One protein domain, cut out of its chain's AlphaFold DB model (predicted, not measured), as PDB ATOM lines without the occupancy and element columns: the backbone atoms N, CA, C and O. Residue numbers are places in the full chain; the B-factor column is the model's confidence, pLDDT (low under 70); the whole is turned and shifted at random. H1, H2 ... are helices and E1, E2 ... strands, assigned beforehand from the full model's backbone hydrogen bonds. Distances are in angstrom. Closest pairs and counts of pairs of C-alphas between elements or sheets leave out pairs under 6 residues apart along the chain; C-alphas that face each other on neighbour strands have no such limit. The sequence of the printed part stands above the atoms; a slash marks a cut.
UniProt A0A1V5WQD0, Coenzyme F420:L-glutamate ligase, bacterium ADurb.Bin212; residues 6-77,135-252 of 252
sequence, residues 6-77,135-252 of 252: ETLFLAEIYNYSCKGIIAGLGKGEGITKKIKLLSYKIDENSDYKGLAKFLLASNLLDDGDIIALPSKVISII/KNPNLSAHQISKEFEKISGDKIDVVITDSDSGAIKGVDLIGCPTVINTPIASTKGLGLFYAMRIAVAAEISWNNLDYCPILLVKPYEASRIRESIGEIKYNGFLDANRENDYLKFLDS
ATOM      1  N   GLU A   6     -23.665 -51.765   2.777       82.19
ATOM      2  CA  GLU A   6     -22.392 -51.589   2.079       82.19
ATOM      3  C   GLU A   6     -22.592 -51.480   0.561       82.19
ATOM      4  O   GLU A   6     -22.003 -50.617  -0.085       82.19
ATOM      5  N   THR A   7     -23.481 -52.299  -0.013       85.75
ATOM      6  CA  THR A   7     -23.797 -52.239  -1.447       85.75
ATOM      7  C   THR A   7     -24.482 -50.922  -1.812       85.75
ATOM      8  O   THR A   7     -24.156 -50.332  -2.840       85.75
ATOM      9  N   LEU A   8     -25.415 -50.442  -0.984       87.38
ATOM     10  CA  LEU A   8     -26.096 -49.161  -1.210       87.38
ATOM     11  C   LEU A   8     -25.131 -47.975  -1.084       87.38
ATOM     12  O   LEU A   8     -25.158 -47.074  -1.919       87.38
ATOM     13  N   PHE A   9     -24.236 -48.006  -0.098       87.88
ATOM     14  CA  PHE A   9     -23.208 -46.987   0.084       87.88
ATOM     15  C   PHE A   9     -22.245 -46.929  -1.111       87.88
ATOM     16  O   PHE A   9     -21.998 -45.856  -1.663       87.88
ATOM     17  N   LEU A  10     -21.757 -48.086  -1.572       89.44
ATOM     18  CA  LEU A  10     -20.923 -48.175  -2.773       89.44
ATOM     19  C   LEU A  10     -21.666 -47.691  -4.025       89.44
ATOM     20  O   LEU A  10     -21.074 -47.012  -4.867       89.44
ATOM     21  N   ALA A  11     -22.963 -47.991  -4.140       91.38
ATOM     22  CA  ALA A  11     -23.792 -47.489  -5.228       91.38
ATOM     23  C   ALA A  11     -23.898 -45.956  -5.204       91.38
ATOM     24  O   ALA A  11     -23.819 -45.335  -6.264       91.38
ATOM     25  N   GLU A  12     -24.002 -45.330  -4.027       93.00
ATOM     26  CA  GLU A  12     -23.983 -43.867  -3.909       93.00
ATOM     27  C   GLU A  12     -22.609 -43.267  -4.222       93.00
ATOM     28  O   GLU A  12     -22.542 -42.305  -4.993       93.00
ATOM     29  N   ILE A  13     -21.506 -43.857  -3.741       92.19
ATOM     30  CA  ILE A  13     -20.153 -43.436  -4.152       92.19
ATOM     31  C   ILE A  13     -20.060 -43.430  -5.679       92.19
ATOM     32  O   ILE A  13     -19.644 -42.434  -6.278       92.19
ATOM     33  N   TYR A  14     -20.490 -44.515  -6.325       94.00
ATOM     34  CA  TYR A  14     -20.447 -44.636  -7.777       94.00
ATOM     35  C   TYR A  14     -21.369 -43.628  -8.478       94.00
ATOM     36  O   TYR A  14     -20.946 -42.971  -9.430       94.00
ATOM     37  N   ASN A  15     -22.600 -43.448  -7.990       95.44
ATOM     38  CA  ASN A  15     -23.576 -42.481  -8.503       95.44
ATOM     39  C   ASN A  15     -23.010 -41.053  -8.495       95.44
ATOM     40  O   ASN A  15     -23.008 -40.362  -9.519       95.44
ATOM     41  N   TYR A  16     -22.481 -40.614  -7.354       96.00
ATOM     42  CA  TYR A  16     -21.908 -39.277  -7.204       96.00
ATOM     43  C   TYR A  16     -20.612 -39.099  -7.992       96.00
ATOM     44  O   TYR A  16     -20.404 -38.035  -8.579       96.00
ATOM     45  N   SER A  17     -19.796 -40.146  -8.090       95.50
ATOM     46  CA  SER A  17     -18.595 -40.142  -8.926       95.50
ATOM     47  C   SER A  17     -18.949 -40.021 -10.410       95.50
ATOM     48  O   SER A  17     -18.417 -39.148 -11.090       95.50
ATOM     49  N   CYS A  18     -19.927 -40.785 -10.908       96.69
ATOM     50  CA  CYS A  18     -20.420 -40.674 -12.287       96.69
ATOM     51  C   CYS A  18     -20.937 -39.266 -12.596       96.69
ATOM     52  O   CYS A  18     -20.603 -38.687 -13.629       96.69
ATOM     53  N   LYS A  19     -21.707 -38.676 -11.677       97.31
ATOM     54  CA  LYS A  19     -22.170 -37.287 -11.796       97.31
ATOM     55  C   LYS A  19     -21.016 -36.280 -11.817       97.31
ATOM     56  O   LYS A  19     -21.127 -35.252 -12.486       97.31
ATOM     57  N   GLY A  20     -19.922 -36.566 -11.109       97.25
ATOM     58  CA  GLY A  20     -18.678 -35.796 -11.153       97.25
ATOM     59  C   GLY A  20     -17.994 -35.889 -12.516       97.25
ATOM     60  O   GLY A  20     -17.676 -34.858 -13.103       97.25
ATOM     61  N   ILE A  21     -17.871 -37.100 -13.072       96.31
ATOM     62  CA  ILE A  21     -17.317 -37.333 -14.419       96.31
ATOM     63  C   ILE A  21     -18.117 -36.554 -15.466       96.31
ATOM     64  O   ILE A  21     -17.552 -35.786 -16.240       96.31
ATOM     65  N   ILE A  22     -19.444 -36.700 -15.460       96.56
ATOM     66  CA  ILE A  22     -20.339 -36.018 -16.406       96.56
ATOM     67  C   ILE A  22     -20.196 -34.492 -16.297       96.56
ATOM     68  O   ILE A  22     -20.199 -33.795 -17.315       96.56
ATOM     69  N   ALA A  23     -20.041 -33.966 -15.078       96.50
ATOM     70  CA  ALA A  23     -19.802 -32.544 -14.865       96.50
ATOM     71  C   ALA A  23     -18.444 -32.092 -15.414       96.50
ATOM     72  O   ALA A  23     -18.411 -31.088 -16.121       96.50
ATOM     73  N   GLY A  24     -17.373 -32.854 -15.163       94.25
ATOM     74  CA  GLY A  24     -16.038 -32.642 -15.737       94.25
ATOM     75  C   GLY A  24     -16.033 -32.621 -17.269       94.25
ATOM     76  O   GLY A  24     -15.313 -31.841 -17.882       94.25
ATOM     77  N   LEU A  25     -16.912 -33.410 -17.893       93.88
ATOM     78  CA  LEU A  25     -17.143 -33.440 -19.344       93.88
ATOM     79  C   LEU A  25     -18.094 -32.333 -19.850       93.88
ATOM     80  O   LEU A  25     -18.498 -32.339 -21.014       93.88
ATOM     81  N   GLY A  26     -18.490 -31.389 -18.991       92.31
ATOM     82  CA  GLY A  26     -19.272 -30.203 -19.355       92.31
ATOM     83  C   GLY A  26     -20.795 -30.357 -19.290       92.31
ATOM     84  O   GLY A  26     -21.513 -29.418 -19.632       92.31
ATOM     85  N   LYS A  27     -21.324 -31.498 -18.826       93.12
ATOM     86  CA  LYS A  27     -22.778 -31.766 -18.731       93.12
ATOM     87  C   LYS A  27     -23.288 -31.769 -17.286       93.12
ATOM     88  O   LYS A  27     -24.105 -32.597 -16.898       93.12
ATOM     89  N   GLY A  28     -22.792 -30.833 -16.484       91.94
ATOM     90  CA  GLY A  28     -23.081 -30.736 -15.059       91.94
ATOM     91  C   GLY A  28     -24.562 -30.566 -14.682       91.94
ATOM     92  O   GLY A  28     -25.390 -30.041 -15.434       91.94
ATOM     93  N   GLU A  29     -24.878 -30.953 -13.447       93.12
ATOM     94  CA  GLU A  29     -26.189 -30.794 -12.808       93.12
ATOM     95  C   GLU A  29     -26.037 -30.544 -11.297       93.12
ATOM     96  O   GLU A  29     -24.980 -30.805 -10.724       93.12
ATOM     97  N   GLY A  30     -27.092 -30.074 -10.627       93.69
ATOM     98  CA  GLY A  30     -27.124 -29.978  -9.165       93.69
ATOM     99  C   GLY A  30     -25.987 -29.130  -8.594       93.69
ATOM    100  O   GLY A  30     -25.767 -27.995  -9.018       93.69
ATOM    101  N   ILE A  31     -25.246 -29.722  -7.653       95.50
ATOM    102  CA  ILE A  31     -24.102 -29.103  -6.973       95.50
ATOM    103  C   ILE A  31     -22.925 -28.802  -7.914       95.50
ATOM    104  O   ILE A  31     -22.136 -27.912  -7.630       95.50
ATOM    105  N   THR A  32     -22.829 -29.485  -9.063       96.50
ATOM    106  CA  THR A  32     -21.784 -29.257 -10.073       96.50
ATOM    107  C   THR A  32     -22.374 -28.808 -11.408       96.50
ATOM    108  O   THR A  32     -22.014 -29.348 -12.454       96.50
ATOM    109  N   LYS A  33     -23.336 -27.874 -11.394       96.00
ATOM    110  CA  LYS A  33     -24.079 -27.476 -12.601       96.00
ATOM    111  C   LYS A  33     -23.185 -26.867 -13.682       96.00
ATOM    112  O   LYS A  33     -23.268 -27.277 -14.838       96.00
ATOM    113  N   LYS A  34     -22.360 -25.884 -13.330       95.81
ATOM    114  CA  LYS A  34     -21.338 -25.333 -14.229       95.81
ATOM    115  C   LYS A  34     -19.984 -25.467 -13.564       95.81
ATOM    116  O   LYS A  34     -19.869 -25.270 -12.359       95.81
ATOM    117  N   ILE A  35     -18.972 -25.752 -14.366       95.38
ATOM    118  CA  ILE A  35     -17.590 -25.786 -13.917       95.38
ATOM    119  C   ILE A  35     -16.747 -24.852 -14.774       95.38
ATOM    120  O   ILE A  35     -17.033 -24.652 -15.958       95.38
ATOM    121  N   LYS A  36     -15.734 -24.248 -14.167       95.00
ATOM    122  CA  LYS A  36     -14.731 -23.428 -14.841       95.00
ATOM    123  C   LYS A  36     -13.371 -23.711 -14.228       95.00
ATOM    124  O   LYS A  36     -13.270 -23.967 -13.036       95.00
ATOM    125  N   LEU A  37     -12.334 -23.625 -15.043       94.81
ATOM    126  CA  LEU A  37     -10.958 -23.764 -14.596       94.81
ATOM    127  C   LEU A  37     -10.309 -22.389 -14.493       94.81
ATOM    128  O   LEU A  37     -10.536 -21.529 -15.348       94.81
ATOM    129  N   LEU A  38      -9.511 -22.187 -13.448       94.50
ATOM    130  CA  LEU A  38      -8.687 -20.995 -13.292       94.50
ATOM    131  C   LEU A  38      -7.212 -21.387 -13.272       94.50
ATOM    132  O   LEU A  38      -6.774 -22.212 -12.465       94.50
ATOM    133  N   SER A  39      -6.446 -20.742 -14.149       92.31
ATOM    134  CA  SER A  39      -4.989 -20.797 -14.129       92.31
ATOM    135  C   SER A  39      -4.474 -19.996 -12.945       92.31
ATOM    136  O   SER A  39      -4.686 -18.787 -12.870       92.31
ATOM    137  N   TYR A  40      -3.766 -20.660 -12.039       90.62
ATOM    138  CA  TYR A  40      -3.180 -20.036 -10.863       90.62
ATOM    139  C   TYR A  40      -1.756 -20.536 -10.677       90.62
ATOM    140  O   TYR A  40      -1.513 -21.733 -10.516       90.62
ATOM    141  N   LYS A  41      -0.805 -19.602 -10.699       89.56
ATOM    142  CA  LYS A  41       0.592 -19.908 -10.424       89.56
ATOM    143  C   LYS A  41       0.795 -19.920  -8.917       89.56
ATOM    144  O   LYS A  41       0.581 -18.904  -8.264       89.56
ATOM    145  N   ILE A  42       1.247 -21.057  -8.404       89.44
ATOM    146  CA  ILE A  42       1.628 -21.215  -7.008       89.44
ATOM    147  C   ILE A  42       3.143 -21.353  -6.870       89.44
ATOM    148  O   ILE A  42       3.798 -22.019  -7.673       89.44
ATOM    149  N   ASP A  43       3.693 -20.725  -5.838       89.31
ATOM    150  CA  ASP A  43       5.103 -20.793  -5.473       89.31
ATOM    151  C   ASP A  43       5.303 -20.739  -3.948       89.31
ATOM    152  O   ASP A  43       4.360 -20.658  -3.158       89.31
ATOM    153  N   GLU A  44       6.560 -20.787  -3.518       85.75
ATOM    154  CA  GLU A  44       6.953 -20.756  -2.109       85.75
ATOM    155  C   GLU A  44       6.581 -19.466  -1.366       85.75
ATOM    156  O   GLU A  44       6.595 -19.475  -0.139       85.75
ATOM    157  N   ASN A  45       6.180 -18.394  -2.051       89.56
ATOM    158  CA  ASN A  45       5.721 -17.149  -1.430       89.56
ATOM    159  C   ASN A  45       4.192 -17.061  -1.359       89.56
ATOM    160  O   ASN A  45       3.655 -16.145  -0.742       89.56
ATOM    161  N   SER A  46       3.485 -18.017  -1.964       93.50
ATOM    162  CA  SER A  46       2.026 -18.048  -1.962       93.50
ATOM    163  C   SER A  46       1.470 -18.289  -0.555       93.50
ATOM    164  O   SER A  46       2.021 -19.075   0.226       93.50
ATOM    165  N   ASP A  47       0.362 -17.617  -0.247       96.50
ATOM    166  CA  ASP A  47      -0.363 -17.693   1.018       96.50
ATOM    167  C   ASP A  47      -1.892 -17.691   0.791       96.50
ATOM    168  O   ASP A  47      -2.384 -17.473  -0.322       96.50
ATOM    169  N   TYR A  48      -2.668 -17.942   1.849       96.88
ATOM    170  CA  TYR A  48      -4.134 -17.976   1.762       96.88
ATOM    171  C   TYR A  48      -4.743 -16.636   1.331       96.88
ATOM    172  O   TYR A  48      -5.709 -16.606   0.569       96.88
ATOM    173  N   LYS A  49      -4.163 -15.520   1.782       96.88
ATOM    174  CA  LYS A  49      -4.643 -14.172   1.464       96.88
ATOM    175  C   LYS A  49      -4.439 -13.836  -0.015       96.88
ATOM    176  O   LYS A  49      -5.310 -13.230  -0.635       96.88
ATOM    177  N   GLY A  50      -3.301 -14.218  -0.583       96.56
ATOM    178  CA  GLY A  50      -2.979 -14.078  -1.997       96.56
ATOM    179  C   GLY A  50      -3.901 -14.923  -2.870       96.56
ATOM    180  O   GLY A  50      -4.420 -14.411  -3.862       96.56
ATOM    181  N   LEU A  51      -4.180 -16.166  -2.464       96.88
ATOM    182  CA  LEU A  51      -5.175 -17.013  -3.124       96.88
ATOM    183  C   LEU A  51      -6.571 -16.368  -3.093       96.88
ATOM    184  O   LEU A  51      -7.200 -16.237  -4.139       96.88
ATOM    185  N   ALA A  52      -7.031 -15.889  -1.935       96.94
ATOM    186  CA  ALA A  52      -8.328 -15.221  -1.807       96.94
ATOM    187  C   ALA A  52      -8.440 -13.963  -2.689       96.94
ATOM    188  O   ALA A  52      -9.438 -13.777  -3.384       96.94
ATOM    189  N   LYS A  53      -7.391 -13.129  -2.730       96.75
ATOM    190  CA  LYS A  53      -7.329 -11.963  -3.629       96.75
ATOM    191  C   LYS A  53      -7.395 -12.359  -5.100       96.75
ATOM    192  O   LYS A  53      -8.074 -11.684  -5.869       96.75
ATOM    193  N   PHE A  54      -6.701 -13.426  -5.492       96.56
ATOM    194  CA  PHE A  54      -6.753 -13.942  -6.859       96.56
ATOM    195  C   PHE A  54      -8.163 -14.422  -7.224       96.56
ATOM    196  O   PHE A  54      -8.684 -14.062  -8.279       96.56
ATOM    197  N   LEU A  55      -8.799 -15.186  -6.333       96.44
ATOM    198  CA  LEU A  55     -10.166 -15.669  -6.514       96.44
ATOM    199  C   LEU A  55     -11.153 -14.509  -6.685       96.44
ATOM    200  O   LEU A  55     -11.945 -14.527  -7.625       96.44
ATOM    201  N   LEU A  56     -11.056 -13.469  -5.852       95.62
ATOM    202  CA  LEU A  56     -11.883 -12.268  -5.983       95.62
ATOM    203  C   LEU A  56     -11.618 -11.524  -7.300       95.62
ATOM    204  O   LEU A  56     -12.554 -11.166  -8.007       95.62
ATOM    205  N   ALA A  57     -10.346 -11.346  -7.670       96.06
ATOM    206  CA  ALA A  57      -9.960 -10.669  -8.909       96.06
ATOM    207  C   ALA A  57     -10.436 -11.400 -10.177       96.06
ATOM    208  O   ALA A  57     -10.562 -10.772 -11.227       96.06
ATOM    209  N   SER A  58     -10.729 -12.704 -10.094       94.56
ATOM    210  CA  SER A  58     -11.331 -13.445 -11.208       94.56
ATOM    211  C   SER A  58     -12.741 -12.952 -11.552       94.56
ATOM    212  O   SER A  58     -13.173 -13.117 -12.692       94.56
ATOM    213  N   ASN A  59     -13.456 -12.354 -10.589       93.00
ATOM    214  CA  ASN A  59     -14.851 -11.925 -10.712       93.00
ATOM    215  C   ASN A  59     -15.786 -13.038 -11.235       93.00
ATOM    216  O   ASN A  59     -16.738 -12.785 -11.975       93.00
ATOM    217  N   LEU A  60     -15.462 -14.299 -10.923       94.12
ATOM    218  CA  LEU A  60     -16.233 -15.464 -11.356       94.12
ATOM    219  C   LEU A  60     -16.983 -16.160 -10.226       94.12
ATOM    220  O   LEU A  60     -17.827 -16.991 -10.546       94.12
ATOM    221  N   LEU A  61     -16.668 -15.887  -8.962       94.56
ATOM    222  CA  LEU A  61     -17.307 -16.512  -7.804       94.56
ATOM    223  C   LEU A  61     -18.450 -15.646  -7.290       94.56
ATOM    224  O   LEU A  61     -18.298 -14.431  -7.232       94.56
ATOM    225  N   ASP A  62     -19.536 -16.302  -6.893       94.81
ATOM    226  CA  ASP A  62     -20.642 -15.698  -6.151       94.81
ATOM    227  C   ASP A  62     -20.837 -16.435  -4.810       94.81
ATOM    228  O   ASP A  62     -20.331 -17.548  -4.626       94.81
ATOM    229  N   ASP A  63     -21.638 -15.861  -3.909       96.69
ATOM    230  CA  ASP A  63     -22.064 -16.522  -2.671       96.69
ATOM    231  C   ASP A  63     -22.654 -17.928  -2.926       96.69
ATOM    232  O   ASP A  63     -23.458 -18.163  -3.840       96.69
ATOM    233  N   GLY A  64     -22.204 -18.897  -2.128       97.12
ATOM    234  CA  GLY A  64     -22.581 -20.309  -2.202       97.12
ATOM    235  C   GLY A  64     -21.930 -21.127  -3.321       97.12
ATOM    236  O   GLY A  64     -22.232 -22.329  -3.444       97.12
ATOM    237  N   ASP A  65     -21.036 -20.530  -4.118       98.12
ATOM    238  CA  ASP A  65     -20.175 -21.270  -5.043       98.12
ATOM    239  C   ASP A  65     -19.148 -22.134  -4.305       98.12
ATOM    240  O   ASP A  65     -18.948 -22.040  -3.093       98.12
ATOM    241  N   ILE A  66     -18.525 -23.042  -5.052       98.62
ATOM    242  CA  ILE A  66     -17.545 -23.976  -4.513       98.62
ATOM    243  C   ILE A  66     -16.263 -23.876  -5.328       98.62
ATOM    244  O   ILE A  66     -16.305 -23.756  -6.554       98.62
ATOM    245  N   ILE A  67     -15.121 -23.998  -4.666       98.44
ATOM    246  CA  ILE A  67     -13.845 -24.246  -5.336       98.44
ATOM    247  C   ILE A  67     -13.279 -25.611  -4.948       98.44
ATOM    248  O   ILE A  67     -13.446 -26.067  -3.816       98.44
ATOM    249  N   ALA A  68     -12.571 -26.248  -5.874       98.44
ATOM    250  CA  ALA A  68     -11.741 -27.409  -5.598       98.44
ATOM    251  C   ALA A  68     -10.272 -27.098  -5.895       98.44
ATOM    252  O   ALA A  68      -9.963 -26.409  -6.870       98.44
ATOM    253  N   LEU A  69      -9.381 -27.610  -5.046       97.88
ATOM    254  CA  LEU A  69      -7.933 -27.424  -5.124       97.88
ATOM    255  C   LEU A  69      -7.223 -28.764  -4.873       97.88
ATOM    256  O   LEU A  69      -7.692 -29.559  -4.050       97.88
ATOM    257  N   PRO A  70      -6.092 -29.053  -5.533       95.81
ATOM    258  CA  PRO A  70      -5.302 -30.231  -5.216       95.81
ATOM    259  C   PRO A  70      -4.523 -30.010  -3.913       95.81
ATOM    260  O   PRO A  70      -4.054 -28.907  -3.616       95.81
ATOM    261  N   SER A  71      -4.332 -31.083  -3.151       96.00
ATOM    262  CA  SER A  71      -3.620 -31.126  -1.868       96.00
ATOM    263  C   SER A  71      -2.241 -30.466  -1.954       96.00
ATOM    264  O   SER A  71      -1.867 -29.696  -1.072       96.00
ATOM    265  N   LYS A  72      -1.533 -30.675  -3.071       93.62
ATOM    266  CA  LYS A  72      -0.222 -30.089  -3.377       93.62
ATOM    267  C   LYS A  72      -0.204 -28.562  -3.292       93.62
ATOM    268  O   LYS A  72       0.749 -28.001  -2.756       93.62
ATOM    269  N   VAL A  73      -1.242 -27.887  -3.794       94.94
ATOM    270  CA  VAL A  73      -1.340 -26.416  -3.727       94.94
ATOM    271  C   VAL A  73      -1.389 -25.971  -2.273       94.94
ATOM    272  O   VAL A  73      -0.658 -25.076  -1.853       94.94
ATOM    273  N   ILE A  74      -2.202 -26.660  -1.480       97.19
ATOM    274  CA  ILE A  74      -2.352 -26.360  -0.061       97.19
ATOM    275  C   ILE A  74      -1.051 -26.638   0.683       97.19
ATOM    276  O   ILE A  74      -0.617 -25.798   1.459       97.19
ATOM    277  N   SER A  75      -0.361 -27.738   0.391       95.94
ATOM    278  CA  SER A  75       0.946 -28.045   0.981       95.94
ATOM    279  C   SER A  75       1.998 -26.962   0.725       95.94
ATOM    280  O   SER A  75       2.809 -26.683   1.611       95.94
ATOM    281  N   ILE A  76       1.986 -26.326  -0.450       95.31
ATOM    282  CA  ILE A  76       2.909 -25.228  -0.783       95.31
ATOM    283  C   ILE A  76       2.567 -23.951   0.006       95.31
ATOM    284  O   ILE A  76       3.466 -23.320   0.575       95.31
ATOM    285  N   ILE A  77       1.282 -23.591   0.105       95.94
ATOM    286  CA  ILE A  77       0.811 -22.499   0.984       95.94
ATOM    287  C   ILE A  77       1.213 -22.791   2.443       95.94
ATOM    288  O   ILE A  77       1.797 -21.947   3.118       95.94
ATOM    289  N   LYS A 135      -1.225 -30.144   7.032       92.94
ATOM    290  CA  LYS A 135      -1.282 -30.638   8.417       92.94
ATOM    291  C   LYS A 135      -2.724 -30.908   8.858       92.94
ATOM    292  O   LYS A 135      -2.982 -31.877   9.571       92.94
ATOM    293  N   ASN A 136      -3.644 -30.036   8.458       96.31
ATOM    294  CA  ASN A 136      -5.065 -30.109   8.790       96.31
ATOM    295  C   ASN A 136      -5.878 -29.570   7.601       96.31
ATOM    296  O   ASN A 136      -6.246 -28.396   7.610       96.31
ATOM    297  N   PRO A 137      -6.137 -30.393   6.571       97.44
ATOM    298  CA  PRO A 137      -6.725 -29.907   5.328       97.44
ATOM    299  C   PRO A 137      -8.146 -29.345   5.520       97.44
ATOM    300  O   PRO A 137      -8.482 -28.368   4.862       97.44
ATOM    301  N   ASN A 138      -8.966 -29.842   6.458       98.25
ATOM    302  CA  ASN A 138     -10.272 -29.217   6.741       98.25
ATOM    303  C   ASN A 138     -10.129 -27.793   7.299       98.25
ATOM    304  O   ASN A 138     -10.906 -26.903   6.947       98.25
ATOM    305  N   LEU A 139      -9.122 -27.553   8.145       98.31
ATOM    306  CA  LEU A 139      -8.808 -26.202   8.606       98.31
ATOM    307  C   LEU A 139      -8.296 -25.329   7.455       98.31
ATOM    308  O   LEU A 139      -8.699 -24.173   7.369       98.31
ATOM    309  N   SER A 140      -7.471 -25.871   6.558       98.50
ATOM    310  CA  SER A 140      -7.005 -25.167   5.356       98.50
ATOM    311  C   SER A 140      -8.178 -24.761   4.449       98.50
ATOM    312  O   SER A 140      -8.245 -23.618   4.003       98.50
ATOM    313  N   ALA A 141      -9.146 -25.660   4.231       98.62
ATOM    314  CA  ALA A 141     -10.361 -25.388   3.456       98.62
ATOM    315  C   ALA A 141     -11.171 -24.231   4.068       98.62
ATOM    316  O   ALA A 141     -11.523 -23.276   3.376       98.62
ATOM    317  N   HIS A 142     -11.381 -24.268   5.388       98.56
ATOM    318  CA  HIS A 142     -12.024 -23.174   6.115       98.56
ATOM    319  C   HIS A 142     -11.231 -21.861   6.027       98.56
ATOM    320  O   HIS A 142     -11.822 -20.803   5.831       98.56
ATOM    321  N   GLN A 143      -9.902 -21.900   6.150       98.50
ATOM    322  CA  GLN A 143      -9.058 -20.704   6.056       98.50
ATOM    323  C   GLN A 143      -9.183 -20.026   4.691       98.50
ATOM    324  O   GLN A 143      -9.289 -18.804   4.643       98.50
ATOM    325  N   ILE A 144      -9.241 -20.794   3.602       98.31
ATOM    326  CA  ILE A 144      -9.450 -20.245   2.257       98.31
ATOM    327  C   ILE A 144     -10.804 -19.543   2.163       98.31
ATOM    328  O   ILE A 144     -10.854 -18.383   1.757       98.31
ATOM    329  N   SER A 145     -11.881 -20.211   2.593       98.31
ATOM    330  CA  SER A 145     -13.214 -19.598   2.610       98.31
ATOM    331  C   SER A 145     -13.238 -18.326   3.453       98.31
ATOM    332  O   SER A 145     -13.787 -17.315   3.032       98.31
ATOM    333  N   LYS A 146     -12.629 -18.359   4.640       98.50
ATOM    334  CA  LYS A 146     -12.613 -17.234   5.575       98.50
ATOM    335  C   LYS A 146     -11.832 -16.041   5.028       98.50
ATOM    336  O   LYS A 146     -12.246 -14.902   5.219       98.50
ATOM    337  N   GLU A 147     -10.687 -16.269   4.386       98.44
ATOM    338  CA  GLU A 147      -9.932 -15.188   3.746       98.44
ATOM    339  C   GLU A 147     -10.680 -14.610   2.538       98.44
ATOM    340  O   GLU A 147     -10.606 -13.404   2.317       98.44
ATOM    341  N   PHE A 148     -11.436 -15.423   1.795       98.31
ATOM    342  CA  PHE A 148     -12.295 -14.933   0.715       98.31
ATOM    343  C   PHE A 148     -13.467 -14.090   1.245       98.31
ATOM    344  O   PHE A 148     -13.648 -12.961   0.786       98.31
ATOM    345  N   GLU A 149     -14.192 -14.576   2.256       98.31
ATOM    346  CA  GLU A 149     -15.322 -13.876   2.893       98.31
ATOM    347  C   GLU A 149     -14.898 -12.522   3.469       98.31
ATOM    348  O   GLU A 149     -15.563 -11.513   3.259       98.31
ATOM    349  N   LYS A 150     -13.733 -12.452   4.125       98.19
ATOM    350  CA  LYS A 150     -13.201 -11.191   4.669       98.19
ATOM    351  C   LYS A 150     -13.029 -10.083   3.628       98.19
ATOM    352  O   LYS A 150     -13.020  -8.914   4.008       98.19
ATOM    353  N   ILE A 151     -12.784 -10.436   2.365       97.38
ATOM    354  CA  ILE A 151     -12.456  -9.472   1.306       97.38
ATOM    355  C   ILE A 151     -13.663  -9.232   0.389       97.38
ATOM    356  O   ILE A 151     -13.863  -8.105  -0.052       97.38
ATOM    357  N   SER A 152     -14.451 -10.269   0.101       97.00
ATOM    358  CA  SER A 152     -15.605 -10.203  -0.807       97.00
ATOM    359  C   SER A 152     -16.936  -9.933  -0.098       97.00
ATOM    360  O   SER A 152     -17.814  -9.306  -0.678       97.00
ATOM    361  N   GLY A 153     -17.084 -10.385   1.151       97.19
ATOM    362  CA  GLY A 153     -18.370 -10.512   1.840       97.19
ATOM    363  C   GLY A 153     -19.135 -11.801   1.510       97.19
ATOM    364  O   GLY A 153     -20.058 -12.146   2.245       97.19
ATOM    365  N   ASP A 154     -18.728 -12.529   0.469       96.81
ATOM    366  CA  ASP A 154     -19.379 -13.752  -0.001       96.81
ATOM    367  C   ASP A 154     -18.781 -14.998   0.665       96.81
ATOM    368  O   ASP A 154     -17.573 -15.090   0.922       96.81
ATOM    369  N   LYS A 155     -19.618 -16.007   0.901       97.69
ATOM    370  CA  LYS A 155     -19.209 -17.300   1.448       97.69
ATOM    371  C   LYS A 155     -19.092 -18.319   0.329       97.69
ATOM    372  O   LYS A 155     -19.986 -18.469  -0.496       97.69
ATOM    373  N   ILE A 156     -18.006 -19.081   0.335       98.31
ATOM    374  CA  ILE A 156     -17.790 -20.172  -0.618       98.31
ATOM    375  C   ILE A 156     -17.470 -21.456   0.127       98.31
ATOM    376  O   ILE A 156     -16.877 -21.445   1.201       98.31
ATOM    377  N   ASP A 157     -17.817 -22.585  -0.469       98.62
ATOM    378  CA  ASP A 157     -17.316 -23.865   0.002       98.62
ATOM    379  C   ASP A 157     -15.988 -24.212  -0.685       98.62
ATOM    380  O   ASP A 157     -15.697 -23.796  -1.809       98.62
ATOM    381  N   VAL A 158     -15.160 -24.996  -0.002       98.75
ATOM    382  CA  VAL A 158     -13.832 -25.387  -0.485       98.75
ATOM    383  C   VAL A 158     -13.684 -26.891  -0.339       98.75
ATOM    384  O   VAL A 158     -13.937 -27.427   0.737       98.75
ATOM    385  N   VAL A 159     -13.242 -27.564  -1.401       98.69
ATOM    386  CA  VAL A 159     -12.862 -28.982  -1.402       98.69
ATOM    387  C   VAL A 159     -11.370 -29.092  -1.699       98.69
ATOM    388  O   VAL A 159     -10.874 -28.511  -2.664       98.69
ATOM    389  N   ILE A 160     -10.639 -29.849  -0.884       98.44
ATOM    390  CA  ILE A 160      -9.234 -30.175  -1.151       98.44
ATOM    391  C   ILE A 160      -9.159 -31.650  -1.504       98.44
ATOM    392  O   ILE A 160      -9.728 -32.497  -0.817       98.44
ATOM    393  N   THR A 161      -8.461 -31.940  -2.591       97.00
ATOM    394  CA  THR A 161      -8.496 -33.245  -3.252       97.00
ATOM    395  C   THR A 161      -7.109 -33.854  -3.353       97.00
ATOM    396  O   THR A 161      -6.114 -33.132  -3.330       97.00
ATOM    397  N   ASP A 162      -7.032 -35.172  -3.453       93.31
ATOM    398  CA  ASP A 162      -5.784 -35.893  -3.645       93.31
ATOM    399  C   ASP A 162      -5.955 -37.050  -4.629       93.31
ATOM    400  O   ASP A 162      -6.753 -37.966  -4.393       93.31
ATOM    401  N   SER A 163      -5.187 -36.999  -5.719       83.38
ATOM    402  CA  SER A 163      -5.240 -37.992  -6.785       83.38
ATOM    403  C   SER A 163      -4.513 -39.271  -6.364       83.38
ATOM    404  O   SER A 163      -3.288 -39.332  -6.296       83.38
ATOM    405  N   ASP A 164      -5.297 -40.308  -6.064       64.56
ATOM    406  CA  ASP A 164      -4.899 -41.720  -5.986       64.56
ATOM    407  C   ASP A 164      -3.715 -42.112  -5.074       64.56
ATOM    408  O   ASP A 164      -3.313 -43.281  -5.061       64.56
ATOM    409  N   SER A 165      -3.195 -41.222  -4.218       67.06
ATOM    410  CA  SER A 165      -2.111 -41.578  -3.288       67.06
ATOM    411  C   SER A 165      -2.517 -42.687  -2.313       67.06
ATOM    412  O   SER A 165      -1.680 -43.500  -1.915       67.06
ATOM    413  N   GLY A 166      -3.797 -42.721  -1.930       62.31
ATOM    414  CA  GLY A 166      -4.385 -43.775  -1.105       62.31
ATOM    415  C   GLY A 166      -4.534 -45.092  -1.858       62.31
ATOM    416  O   GLY A 166      -4.050 -46.120  -1.387       62.31
ATOM    417  N   ALA A 167      -5.120 -45.054  -3.059       61.78
ATOM    418  CA  ALA A 167      -5.378 -46.234  -3.884       61.78
ATOM    419  C   ALA A 167      -4.086 -46.987  -4.240       61.78
ATOM    420  O   ALA A 167      -3.999 -48.198  -4.035       61.78
ATOM    421  N   ILE A 168      -3.037 -46.267  -4.658       66.19
ATOM    422  CA  ILE A 168      -1.714 -46.848  -4.962       66.19
ATOM    423  C   ILE A 168      -1.118 -47.571  -3.743       66.19
ATOM    424  O   ILE A 168      -0.328 -48.507  -3.887       66.19
ATOM    425  N   LYS A 169      -1.478 -47.135  -2.533       66.25
ATOM    426  CA  LYS A 169      -0.918 -47.619  -1.265       66.25
ATOM    427  C   LYS A 169      -1.880 -48.537  -0.503       66.25
ATOM    428  O   LYS A 169      -1.519 -48.973   0.589       66.25
ATOM    429  N   GLY A 170      -3.057 -48.836  -1.066       68.81
ATOM    430  CA  GLY A 170      -4.103 -49.641  -0.431       68.81
ATOM    431  C   GLY A 170      -4.638 -49.029   0.868       68.81
ATOM    432  O   GLY A 170      -4.909 -49.762   1.813       68.81
ATOM    433  N   VAL A 171      -4.705 -47.695   0.951       81.12
ATOM    434  CA  VAL A 171      -5.149 -46.963   2.146       81.12
ATOM    435  C   VAL A 171      -6.370 -46.107   1.832       81.12
ATOM    436  O   VAL A 171      -6.306 -45.210   0.990       81.12
ATOM    437  N   ASP A 172      -7.432 -46.306   2.607       85.06
ATOM    438  CA  ASP A 172      -8.606 -45.436   2.603       85.06
ATOM    439  C   ASP A 172      -8.286 -44.127   3.335       85.06
ATOM    440  O   ASP A 172      -8.336 -44.044   4.565       85.06
ATOM    441  N   LEU A 173      -7.933 -43.079   2.582       89.44
ATOM    442  CA  LEU A 173      -7.473 -41.798   3.147       89.44
ATOM    443  C   LEU A 173      -8.492 -41.136   4.078       89.44
ATOM    444  O   LEU A 173      -8.104 -40.428   5.007       89.44
ATOM    445  N   ILE A 174      -9.774 -41.360   3.798       92.19
ATOM    446  CA  ILE A 174     -10.908 -40.748   4.493       92.19
ATOM    447  C   ILE A 174     -11.813 -41.798   5.149       92.19
ATOM    448  O   ILE A 174     -12.964 -41.511   5.460       92.19
ATOM    449  N   GLY A 175     -11.317 -43.030   5.330       90.50
ATOM    450  CA  GLY A 175     -12.063 -44.113   5.982       90.50
ATOM    451  C   GLY A 175     -13.202 -44.716   5.153       90.50
ATOM    452  O   GLY A 175     -14.049 -45.401   5.713       90.50
ATOM    453  N   CYS A 176     -13.242 -44.457   3.843       89.19
ATOM    454  CA  CYS A 176     -14.133 -45.135   2.905       89.19
ATOM    455  C   CYS A 176     -13.511 -45.201   1.496       89.19
ATOM    456  O   CYS A 176     -12.600 -44.415   1.199       89.19
ATOM    457  N   PRO A 177     -14.015 -46.089   0.616       89.00
ATOM    458  CA  PRO A 177     -13.601 -46.136  -0.780       89.00
ATOM    459  C   PRO A 177     -13.909 -44.834  -1.524       89.00
ATOM    460  O   PRO A 177     -14.918 -44.171  -1.281       89.00
ATOM    461  N   THR A 178     -13.059 -44.494  -2.486       90.81
ATOM    462  CA  THR A 178     -13.249 -43.362  -3.405       90.81
ATOM    463  C   THR A 178     -13.002 -43.816  -4.842       90.81
ATOM    464  O   THR A 178     -12.468 -44.897  -5.084       90.81
ATOM    465  N   VAL A 179     -13.426 -43.004  -5.808       89.62
ATOM    466  CA  VAL A 179     -13.272 -43.283  -7.240       89.62
ATOM    467  C   VAL A 179     -12.553 -42.099  -7.867       89.62
ATOM    468  O   VAL A 179     -13.013 -40.976  -7.685       89.62
ATOM    469  N   ILE A 180     -11.477 -42.343  -8.623       89.38
ATOM    470  CA  ILE A 180     -10.685 -41.359  -9.396       89.38
ATOM    471  C   ILE A 180      -9.916 -40.326  -8.550       89.38
ATOM    472  O   ILE A 180      -8.769 -40.018  -8.852       89.38
ATOM    473  N   ASN A 181     -10.535 -39.735  -7.529       92.56
ATOM    474  CA  ASN A 181      -9.925 -38.700  -6.704       92.56
ATOM    475  C   ASN A 181     -10.545 -38.696  -5.302       92.56
ATOM    476  O   ASN A 181     -11.752 -38.897  -5.140       92.56
ATOM    477  N   THR A 182      -9.732 -38.450  -4.276       94.94
ATOM    478  CA  THR A 182     -10.179 -38.459  -2.878       94.94
ATOM    479  C   THR A 182     -10.383 -37.034  -2.354       94.94
ATOM    480  O   THR A 182      -9.424 -36.261  -2.329       94.94
ATOM    481  N   PRO A 183     -11.578 -36.652  -1.860       96.75
ATOM    482  CA  PRO A 183     -11.763 -35.385  -1.153       96.75
ATOM    483  C   PRO A 183     -11.170 -35.471   0.262       96.75
ATOM    484  O   PRO A 183     -11.857 -35.821   1.218       96.75
ATOM    485  N   ILE A 184      -9.887 -35.147   0.424       97.00
ATOM    486  CA  ILE A 184      -9.218 -35.196   1.734       97.00
ATOM    487  C   ILE A 184      -9.698 -34.110   2.706       97.00
ATOM    488  O   ILE A 184      -9.411 -34.199   3.901       97.00
ATOM    489  N   ALA A 185     -10.404 -33.086   2.217       98.06
ATOM    490  CA  ALA A 185     -11.082 -32.103   3.052       98.06
ATOM    491  C   ALA A 185     -12.238 -31.398   2.345       98.06
ATOM    492  O   ALA A 185     -12.248 -31.256   1.119       98.06
ATOM    493  N   SER A 186     -13.165 -30.883   3.150       98.19
ATOM    494  CA  SER A 186     -14.186 -29.942   2.707       98.19
ATOM    495  C   SER A 186     -14.568 -28.958   3.815       98.19
ATOM    496  O   SER A 186     -14.438 -29.248   5.006       98.19
ATOM    497  N   THR A 187     -15.116 -27.807   3.436       98.31
ATOM    498  CA  THR A 187     -15.932 -26.990   4.347       98.31
ATOM    499  C   THR A 187     -17.219 -27.731   4.736       98.31
ATOM    500  O   THR A 187     -17.601 -28.742   4.128       98.31
ATOM    501  N   LYS A 188     -17.871 -27.263   5.804       97.38
ATOM    502  CA  LYS A 188     -19.016 -27.941   6.427       97.38
ATOM    503  C   LYS A 188     -20.287 -27.925   5.574       97.38
ATOM    504  O   LYS A 188     -21.067 -28.866   5.677       97.38
ATOM    505  N   GLY A 189     -20.462 -26.926   4.705       96.25
ATOM    506  CA  GLY A 189     -21.622 -26.808   3.813       96.25
ATOM    507  C   GLY A 189     -21.756 -27.925   2.770       96.25
ATOM    508  O   GLY A 189     -22.774 -28.012   2.081       96.25
ATOM    509  N   LEU A 190     -20.757 -28.807   2.654       96.19
ATOM    510  CA  LEU A 190     -20.762 -29.953   1.750       96.19
ATOM    511  C   LEU A 190     -20.742 -31.274   2.522       96.19
ATOM    512  O   LEU A 190     -19.835 -31.529   3.314       96.19
ATOM    513  N   GLY A 191     -21.700 -32.151   2.227       95.12
ATOM    514  CA  GLY A 191     -21.665 -33.555   2.645       95.12
ATOM    515  C   GLY A 191     -20.602 -34.367   1.893       95.12
ATOM    516  O   GLY A 191     -20.066 -33.924   0.870       95.12
ATOM    517  N   LEU A 192     -20.312 -35.574   2.388       95.44
ATOM    518  CA  LEU A 192     -19.282 -36.476   1.852       95.44
ATOM    519  C   LEU A 192     -19.448 -36.725   0.349       95.44
ATOM    520  O   LEU A 192     -18.507 -36.557  -0.427       95.44
ATOM    521  N   PHE A 193     -20.659 -37.078  -0.077       95.56
ATOM    522  CA  PHE A 193     -20.929 -37.419  -1.473       95.56
ATOM    523  C   PHE A 193     -20.821 -36.221  -2.418       95.56
ATOM    524  O   PHE A 193     -20.361 -36.358  -3.553       95.56
ATOM    525  N   TYR A 194     -21.196 -35.023  -1.955       96.56
ATOM    526  CA  TYR A 194     -20.968 -33.801  -2.724       96.56
ATOM    527  C   TYR A 194     -19.474 -33.522  -2.863       96.56
ATOM    528  O   TYR A 194     -19.023 -33.262  -3.978       96.56
ATOM    529  N   ALA A 195     -18.699 -33.654  -1.783       97.31
ATOM    530  CA  ALA A 195     -17.249 -33.500  -1.837       97.31
ATOM    531  C   ALA A 195     -16.599 -34.508  -2.806       97.31
ATOM    532  O   ALA A 195     -15.774 -34.105  -3.624       97.31
ATOM    533  N   MET A 196     -17.024 -35.779  -2.799       96.06
ATOM    534  CA  MET A 196     -16.556 -36.801  -3.753       96.06
ATOM    535  C   MET A 196     -16.874 -36.417  -5.196       96.06
ATOM    536  O   MET A 196     -15.992 -36.406  -6.052       96.06
ATOM    537  N   ARG A 197     -18.123 -36.032  -5.469       97.19
ATOM    538  CA  ARG A 197     -18.548 -35.584  -6.799       97.19
ATOM    539  C   ARG A 197     -17.698 -34.422  -7.315       97.19
ATOM    540  O   ARG A 197     -17.327 -34.408  -8.487       97.19
ATOM    541  N   ILE A 198     -17.408 -33.450  -6.453       98.12
ATOM    542  CA  ILE A 198     -16.588 -32.280  -6.784       98.12
ATOM    543  C   ILE A 198     -15.131 -32.691  -7.021       98.12
ATOM    544  O   ILE A 198     -14.530 -32.223  -7.984       98.12
ATOM    545  N   ALA A 199     -14.584 -33.600  -6.209       97.25
ATOM    546  CA  ALA A 199     -13.229 -34.118  -6.384       97.25
ATOM    547  C   ALA A 199     -13.050 -34.836  -7.728       97.25
ATOM    548  O   ALA A 199     -12.088 -34.577  -8.453       97.25
ATOM    549  N   VAL A 200     -14.016 -35.674  -8.108       96.38
ATOM    550  CA  VAL A 200     -14.006 -36.357  -9.407       96.38
ATOM    551  C   VAL A 200     -14.134 -35.363 -10.558       96.38
ATOM    552  O   VAL A 200     -13.389 -35.451 -11.532       96.38
ATOM    553  N   ALA A 201     -15.033 -34.380 -10.447       97.12
ATOM    554  CA  ALA A 201     -15.150 -33.330 -11.456       97.12
ATOM    555  C   ALA A 201     -13.835 -32.549 -11.622       97.12
ATOM    556  O   ALA A 201     -13.466 -32.218 -12.749       97.12
ATOM    557  N   ALA A 202     -13.122 -32.286 -10.524       96.50
ATOM    558  CA  ALA A 202     -11.834 -31.600 -10.540       96.50
ATOM    559  C   ALA A 202     -10.766 -32.409 -11.274       96.50
ATOM    560  O   ALA A 202     -10.147 -31.875 -12.189       96.50
ATOM    561  N   GLU A 203     -10.635 -33.701 -10.972       95.00
ATOM    562  CA  GLU A 203      -9.651 -34.571 -11.626       95.00
ATOM    563  C   GLU A 203      -9.881 -34.680 -13.136       95.00
ATOM    564  O   GLU A 203      -8.961 -34.502 -13.934       95.00
ATOM    565  N   ILE A 204     -11.132 -34.903 -13.554       94.56
ATOM    566  CA  ILE A 204     -11.479 -34.968 -14.979       94.56
ATOM    567  C   ILE A 204     -11.198 -33.634 -15.676       94.56
ATOM    568  O   ILE A 204     -10.753 -33.624 -16.819       94.56
ATOM    569  N   SER A 205     -11.437 -32.510 -15.002       93.88
ATOM    570  CA  SER A 205     -11.225 -31.185 -15.587       93.88
ATOM    571  C   SER A 205      -9.741 -30.829 -15.690       93.88
ATOM    572  O   SER A 205      -9.307 -30.351 -16.736       93.88
ATOM    573  N   TRP A 206      -8.955 -31.071 -14.638       92.19
ATOM    574  CA  TRP A 206      -7.526 -30.739 -14.591       92.19
ATOM    575  C   TRP A 206      -6.699 -31.535 -15.592       92.19
ATOM    576  O   TRP A 206      -5.787 -30.976 -16.192       92.19
ATOM    577  N   ASN A 207      -7.061 -32.790 -15.857       86.06
ATOM    578  CA  ASN A 207      -6.369 -33.606 -16.858       86.06
ATOM    579  C   ASN A 207      -6.587 -33.137 -18.311       86.06
ATOM    580  O   ASN A 207      -5.928 -33.644 -19.215       86.06
ATOM    581  N   ASN A 208      -7.476 -32.164 -18.553       78.88
ATOM    582  CA  ASN A 208      -7.691 -31.592 -19.884       78.88
ATOM    583  C   ASN A 208      -6.877 -30.316 -20.148       78.88
ATOM    584  O   ASN A 208      -6.760 -29.919 -21.307       78.88
ATOM    585  N   LEU A 209      -6.367 -29.638 -19.110       80.25
ATOM    586  CA  LEU A 209      -5.669 -28.356 -19.242       80.25
ATOM    587  C   LEU A 209      -4.539 -28.220 -18.220       80.25
ATOM    588  O   LEU A 209      -4.773 -28.177 -17.009       80.25
ATOM    589  N   ASP A 210      -3.323 -28.033 -18.726       78.94
ATOM    590  CA  ASP A 210      -2.157 -27.784 -17.887       78.94
ATOM    591  C   ASP A 210      -2.298 -26.480 -17.075       78.94
ATOM    592  O   ASP A 210      -2.922 -25.501 -17.494       78.94
ATOM    593  N   TYR A 211      -1.666 -26.457 -15.898       80.88
ATOM    594  CA  TYR A 211      -1.508 -25.273 -15.038       80.88
ATOM    595  C   TYR A 211      -2.803 -24.616 -14.521       80.88
ATOM    596  O   TYR A 211      -2.782 -23.458 -14.095       80.88
ATOM    597  N   CYS A 212      -3.912 -25.352 -14.472       89.94
ATOM    598  CA  CYS A 212      -5.194 -24.856 -13.964       89.94
ATOM    599  C   CYS A 212      -5.612 -25.525 -12.647       89.94
ATOM    600  O   CYS A 212      -6.588 -26.267 -12.641       89.94
ATOM    601  N   PRO A 213      -4.932 -25.290 -11.508       92.81
ATOM    602  CA  PRO A 213      -5.146 -26.076 -10.294       92.81
ATOM    603  C   PRO A 213      -6.423 -25.716  -9.523       92.81
ATOM    604  O   PRO A 213      -6.662 -26.271  -8.457       92.81
ATOM    605  N   ILE A 214      -7.226 -24.761  -9.994       96.94
ATOM    606  CA  ILE A 214      -8.458 -24.358  -9.318       96.94
ATOM    607  C   ILE A 214      -9.638 -24.721 -10.207       96.94
ATOM    608  O   ILE A 214      -9.766 -24.206 -11.322       96.94
ATOM    609  N   LEU A 215     -10.515 -25.581  -9.698       97.56
ATOM    610  CA  LEU A 215     -11.838 -25.782 -10.274       97.56
ATOM    611  C   LEU A 215     -12.826 -24.871  -9.550       97.56
ATOM    612  O   LEU A 215     -13.007 -24.999  -8.345       97.56
ATOM    613  N   LEU A 216     -13.498 -23.997 -10.280       97.44
ATOM    614  CA  LEU A 216     -14.672 -23.275  -9.813       97.44
ATOM    615  C   LEU A 216     -15.917 -24.063 -10.194       97.44
ATOM    616  O   LEU A 216     -16.088 -24.451 -11.351       97.44
ATOM    617  N   VAL A 217     -16.811 -24.254  -9.238       97.81
ATOM    618  CA  VAL A 217     -18.071 -24.958  -9.415       97.81
ATOM    619  C   VAL A 217     -19.218 -24.025  -9.042       97.81
ATOM    620  O   VAL A 217     -19.284 -23.537  -7.917       97.81
ATOM    621  N   LYS A 218     -20.137 -23.808  -9.988       96.75
ATOM    622  CA  LYS A 218     -21.394 -23.087  -9.766       96.75
ATOM    623  C   LYS A 218     -22.550 -24.079  -9.640       96.75
ATOM    624  O   LYS A 218     -22.891 -24.717 -10.646       96.75
ATOM    625  N   PRO A 219     -23.152 -24.222  -8.450       96.44
ATOM    626  CA  PRO A 219     -24.362 -25.013  -8.246       96.44
ATOM    627  C   PRO A 219     -25.603 -24.389  -8.904       96.44
ATOM    628  O   PRO A 219     -25.572 -23.253  -9.377       96.44
ATOM    629  N   TYR A 220     -26.733 -25.104  -8.892       93.44
ATOM    630  CA  TYR A 220     -28.049 -24.460  -9.028       93.44
ATOM    631  C   TYR A 220     -28.314 -23.495  -7.862       93.44
ATOM    632  O   TYR A 220     -27.830 -23.729  -6.757       93.44
ATOM    633  N   GLU A 221     -29.143 -22.467  -8.071       88.75
ATOM    634  CA  GLU A 221     -29.480 -21.481  -7.026       88.75
ATOM    635  C   GLU A 221     -30.012 -22.132  -5.744       88.75
ATOM    636  O   GLU A 221     -29.517 -21.843  -4.662       88.75
ATOM    637  N   ALA A 222     -30.923 -23.103  -5.861       86.56
ATOM    638  CA  ALA A 222     -31.447 -23.844  -4.709       86.56
ATOM    639  C   ALA A 222     -30.362 -24.614  -3.936       86.56
ATOM    640  O   ALA A 222     -30.517 -24.904  -2.756       86.56
ATOM    641  N   SER A 223     -29.255 -24.962  -4.595       86.81
ATOM    642  CA  SER A 223     -28.110 -25.554  -3.920       86.81
ATOM    643  C   SER A 223     -27.205 -24.493  -3.309       86.81
ATOM    644  O   SER A 223     -26.530 -24.832  -2.358       86.81
ATOM    645  N   ARG A 224     -27.162 -23.242  -3.783       89.19
ATOM    646  CA  ARG A 224     -26.291 -22.184  -3.225       89.19
ATOM    647  C   ARG A 224     -26.695 -21.719  -1.822       89.19
ATOM    648  O   ARG A 224     -25.869 -21.145  -1.137       89.19
ATOM    649  N   ILE A 225     -27.904 -22.034  -1.362       90.56
ATOM    650  CA  ILE A 225     -28.430 -21.661  -0.034       90.56
ATOM    651  C   ILE A 225     -28.179 -22.723   1.058       90.56
ATOM    652  O   ILE A 225     -28.974 -22.867   1.984       90.56
ATOM    653  N   ARG A 226     -27.110 -23.520   0.935       92.69
ATOM    654  CA  ARG A 226     -26.751 -24.546   1.934       92.69
ATOM    655  C   ARG A 226     -26.458 -23.907   3.291       92.69
ATOM    656  O   ARG A 226     -25.907 -22.814   3.382       92.69
ATOM    657  N   GLU A 227     -26.773 -24.631   4.355       93.38
ATOM    658  CA  GLU A 227     -26.353 -24.246   5.701       93.38
ATOM    659  C   GLU A 227     -24.833 -24.401   5.859       93.38
ATOM    660  O   GLU A 227     -24.214 -25.258   5.226       93.38
ATOM    661  N   SER A 228     -24.226 -23.590   6.731       96.50
ATOM    662  CA  SER A 228     -22.810 -23.703   7.111       96.50
ATOM    663  C   SER A 228     -21.787 -23.589   5.961       96.50
ATOM    664  O   SER A 228     -20.681 -24.132   6.065       96.50
ATOM    665  N   ILE A 229     -22.109 -22.876   4.872       97.50
ATOM    666  CA  ILE A 229     -21.155 -22.596   3.781       97.50
ATOM    667  C   ILE A 229     -19.905 -21.924   4.349       97.50
ATOM    668  O   ILE A 229     -19.993 -20.963   5.117       97.50
ATOM    669  N   GLY A 230     -18.739 -22.454   3.984       97.12
ATOM    670  CA  GLY A 230     -17.452 -21.897   4.402       97.12
ATOM    671  C   GLY A 230     -17.054 -22.173   5.856       97.12
ATOM    672  O   GLY A 230     -15.907 -21.924   6.250       97.12
ATOM    673  N   GLU A 231     -17.953 -22.728   6.672       98.19
ATOM    674  CA  GLU A 231     -17.659 -23.067   8.063       98.19
ATOM    675  C   GLU A 231     -16.685 -24.245   8.166       98.19
ATOM    676  O   GLU A 231     -16.600 -25.120   7.295       98.19
ATOM    677  N   ILE A 232     -15.951 -24.287   9.279       97.25
ATOM    678  CA  ILE A 232     -15.082 -25.414   9.603       97.25
ATOM    679  C   ILE A 232     -15.914 -26.671   9.859       97.25
ATOM    680  O   ILE A 232     -16.907 -26.644  10.583       97.25
ATOM    681  N   LYS A 233     -15.478 -27.791   9.278       94.25
ATOM    682  CA  LYS A 233     -16.124 -29.088   9.475       94.25
ATOM    683  C   LYS A 233     -15.680 -29.738  10.790       94.25
ATOM    684  O   LYS A 233     -16.436 -29.799  11.752       94.25
ATOM    685  N   TYR A 234     -14.422 -30.162  10.852       96.44
ATOM    686  CA  TYR A 234     -13.707 -30.605  12.053       96.44
ATOM    687  C   TYR A 234     -12.205 -30.627  11.761       96.44
ATOM    688  O   TYR A 234     -11.791 -30.598  10.605       96.44
ATOM    689  N   ASN A 235     -11.370 -30.698  12.799       96.25
ATOM    690  CA  ASN A 235      -9.920 -30.772  12.622       96.25
ATOM    691  C   ASN A 235      -9.484 -32.112  12.016       96.25
ATOM    692  O   ASN A 235      -9.851 -33.172  12.519       96.25
ATOM    693  N   GLY A 236      -8.626 -32.048  10.999       95.19
ATOM    694  CA  GLY A 236      -7.978 -33.187  10.365       95.19
ATOM    695  C   GLY A 236      -8.332 -33.330   8.888       95.19
ATOM    696  O   GLY A 236      -8.635 -32.357   8.200       95.19
ATOM    697  N   PHE A 237      -8.224 -34.567   8.415       96.00
ATOM    698  CA  PHE A 237      -8.730 -34.999   7.116       96.00
ATOM    699  C   PHE A 237     -10.235 -35.205   7.217       96.00
ATOM    700  O   PHE A 237     -10.736 -35.419   8.319       96.00
ATOM    701  N   LEU A 238     -10.932 -35.172   6.084       95.69
ATOM    702  CA  LEU A 238     -12.281 -35.714   5.985       95.69
ATOM    703  C   LEU A 238     -12.273 -37.179   6.462       95.69
ATOM    704  O   LEU A 238     -11.337 -37.925   6.180       95.69
ATOM    705  N   ASP A 239     -13.286 -37.567   7.223       94.69
ATOM    706  CA  ASP A 239     -13.423 -38.878   7.854       94.69
ATOM    707  C   ASP A 239     -14.874 -39.322   7.702       94.69
ATOM    708  O   ASP A 239     -15.770 -38.745   8.320       94.69
ATOM    709  N   ALA A 240     -15.101 -40.341   6.875       91.94
ATOM    710  CA  ALA A 240     -16.424 -40.864   6.573       91.94
ATOM    711  C   ALA A 240     -17.200 -41.227   7.845       91.94
ATOM    712  O   ALA A 240     -18.385 -40.929   7.933       91.94
ATOM    713  N   ASN A 241     -16.534 -41.731   8.888       90.62
ATOM    714  CA  ASN A 241     -17.181 -42.104  10.153       90.62
ATOM    715  C   ASN A 241     -17.748 -40.909  10.939       90.62
ATOM    716  O   ASN A 241     -18.406 -41.097  11.959       90.62
ATOM    717  N   ARG A 242     -17.481 -39.676  10.501       92.62
ATOM    718  CA  ARG A 242     -18.022 -38.437  11.083       92.62
ATOM    719  C   ARG A 242     -19.060 -37.770  10.188       92.62
ATOM    720  O   ARG A 242     -19.592 -36.722  10.547       92.62
ATOM    721  N   GLU A 243     -19.322 -38.339   9.018       92.56
ATOM    722  CA  GLU A 243     -20.216 -37.768   8.024       92.56
ATOM    723  C   GLU A 243     -21.605 -38.382   8.167       92.56
ATOM    724  O   GLU A 243     -21.783 -39.588   8.010       92.56
ATOM    725  N   ASN A 244     -22.616 -37.541   8.397       84.69
ATOM    726  CA  ASN A 244     -24.008 -37.989   8.508       84.69
ATOM    727  C   ASN A 244     -24.462 -38.809   7.292       84.69
ATOM    728  O   ASN A 244     -25.278 -39.713   7.423       84.69
ATOM    729  N   ASP A 245     -23.939 -38.492   6.106       78.50
ATOM    730  CA  ASP A 245     -24.250 -39.212   4.871       78.50
ATOM    731  C   ASP A 245     -23.743 -40.654   4.887       78.50
ATOM    732  O   ASP A 245     -24.377 -41.512   4.288       78.50
ATOM    733  N   TYR A 246     -22.644 -40.927   5.591       77.62
ATOM    734  CA  TYR A 246     -22.102 -42.269   5.789       77.62
ATOM    735  C   TYR A 246     -22.783 -42.983   6.961       77.62
ATOM    736  O   TYR A 246     -23.200 -44.129   6.826       77.62
ATOM    737  N   LEU A 247     -22.973 -42.282   8.086       74.75
ATOM    738  CA  LEU A 247     -23.589 -42.836   9.300       74.75
ATOM    739  C   LEU A 247     -25.003 -43.384   9.055       74.75
ATOM    740  O   LEU A 247     -25.365 -44.420   9.601       74.75
ATOM    741  N   LYS A 248     -25.775 -42.768   8.151       78.81
ATOM    742  CA  LYS A 248     -27.099 -43.276   7.741       78.81
ATOM    743  C   LYS A 248     -27.067 -44.712   7.201       78.81
ATOM    744  O   LYS A 248     -28.070 -45.409   7.320       78.81
ATOM    745  N   PHE A 249     -25.949 -45.153   6.626       72.12
ATOM    746  CA  PHE A 249     -25.779 -46.525   6.135       72.12
ATOM    747  C   PHE A 249     -25.262 -47.490   7.212       72.12
ATOM    748  O   PHE A 249     -25.341 -48.698   7.012       72.12
ATOM    749  N   LEU A 250     -24.753 -46.986   8.342       65.88
ATOM    750  CA  LEU A 250     -24.311 -47.807   9.475       65.88
ATOM    751  C   LEU A 250     -25.429 -48.054  10.502       65.88
ATOM    752  O   LEU A 250     -25.479 -49.133  11.085       65.88
ATOM    753  N   ASP A 251     -26.330 -47.086  10.690       57.53
ATOM    754  CA  ASP A 251     -27.345 -47.098  11.756       57.53
ATOM    755  C   ASP A 251     -28.741 -47.626  11.322       57.53
ATOM    756  O   ASP A 251     -29.712 -47.463  12.066       57.53
ATOM    757  N   SER A 252     -28.871 -48.256  10.139       52.66
ATOM    758  CA  SER A 252     -30.154 -48.717   9.544       52.66
ATOM    759  C   SER A 252     -30.178 -50.196   9.155       52.66
ATOM    760  O   SER A 252     -31.227 -50.849   9.350       52.66
TER     761      SER A 252
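Overview. This is residues 6 to 77 and 135 to 252 of the 252 residues of the protein "Coenzyme F420:L-glutamate ligase" of bacterium ADurb.Bin212 (UniProt A0A1V5WQD0). A strongly twisted sheet of five strands curls round the helix H5, with H4 and the short H3 over its other face and H2 packed on H4. The long helix H1 packs on H5, and its residues 6 to 9 meet the short H7 at one end of the body; H6 follows E5 and touches no other helix. The printed part has 190 residues with seven named helices and five named strands, in the order H1 E1 H2 E2 H3 H4 E3 E4 H5 E5 H6 H7. The sheet is mixed, in the order E1 E5 E2 E3 E4, with E2 and E3 parallel and the other neighbours antiparallel; the class is mixed, helices and strands. The whole is compact, with a radius of gyration of the C-alphas of 15.2 A and spans of 45 by 37 by 32 A.

Along the chain. H1, residues 6 to 24, begins at C-alpha 6 at (-22.392, -51.589, 2.079) and is 26.8 A long. E1 is residues 34 to 38, H2 is residues 48 to 57 and 14.2 A long, and E2 is residues 66 to 70. H3, residues 71 to 77, follows E2 directly. After the cut, H4, residues 137 to 152, begins at C-alpha 137 at (-6.725, -29.907, 5.328) and is 22.5 A long. E3, residues 157 to 162, is 17.1 A long, and E4 is residues 182 to 186. H5, residues 192 to 206, is 21.0 A long. E5 is residues 214 to 218, H6 is residues 221 to 224, and H7, residues 244 to 250, ends at C-alpha 250 at (-24.311, -47.807, 9.475).

Arrangement. In the sheet, E1 and E4 are the edge strands. E1 and E5 are antiparallel, with N 36 and O 216 at 2.8 A. E5 and E2 are antiparallel, with N 68 and O 215 at 2.8 A. E2 and E3 are parallel, with N 159 and O 67 at 2.8 A. E3 and E4 form a hairpin, with N 160 and O 185 at 2.9 A. These N and O pairs are within hydrogen-bond range. There are three layers, helices on both faces of a sheet: H3 and H4 on one face, H5 on the other. The closest C-alphas of H5 and E4 are those of Ala 199 and Pro 183, 5.6 A. H4 has a height over the sheet of 8.9 A, lies over E3 and E4, and runs slantwise to the strands, at 49 degrees to E4 on the local plane. H2 touches H4, closest at the C-alphas of Ala 52 and Phe 148, 4.7 A. H1 touches H5, closest at the C-alphas of Gly 20 and Ala 201, 4.3 A, at a tilt of 37 degrees, only just steep, the same way. With residues 6 to 9 alone H1 touches H7, closest at the C-alphas of Phe 9 and Phe 249, 6.6 A. Two split strand-helix-strand units, two strands running the same way with a helix between them in the chain and other strands between them in the sheet, are E1, H2, E2, with a right-handed crossover, and E4, H5, E5, with a left-handed one. In H1, H2, H3 and H5 every O i to N i+4 pair is within hydrogen-bond range; H4 has 11 of 12, H7 has 1 of 3 beside 2 of 4 O i to N i+3 pairs, and H6 is too short for such a pair.

Size, cuts and confidence. The two C-alphas farthest apart are those of Asn 45 and Ser 252, 49.0 A. Residues 78 to 134 are cut out, and C-alphas 77 and 135 are 11.2 A apart across the cut. The links E3 to E4 and H6 to H7 are long, each with 19 residues. The mean pLDDT of the printed part is 92.2; residues 164 to 170 and 250 to 252 are under 70.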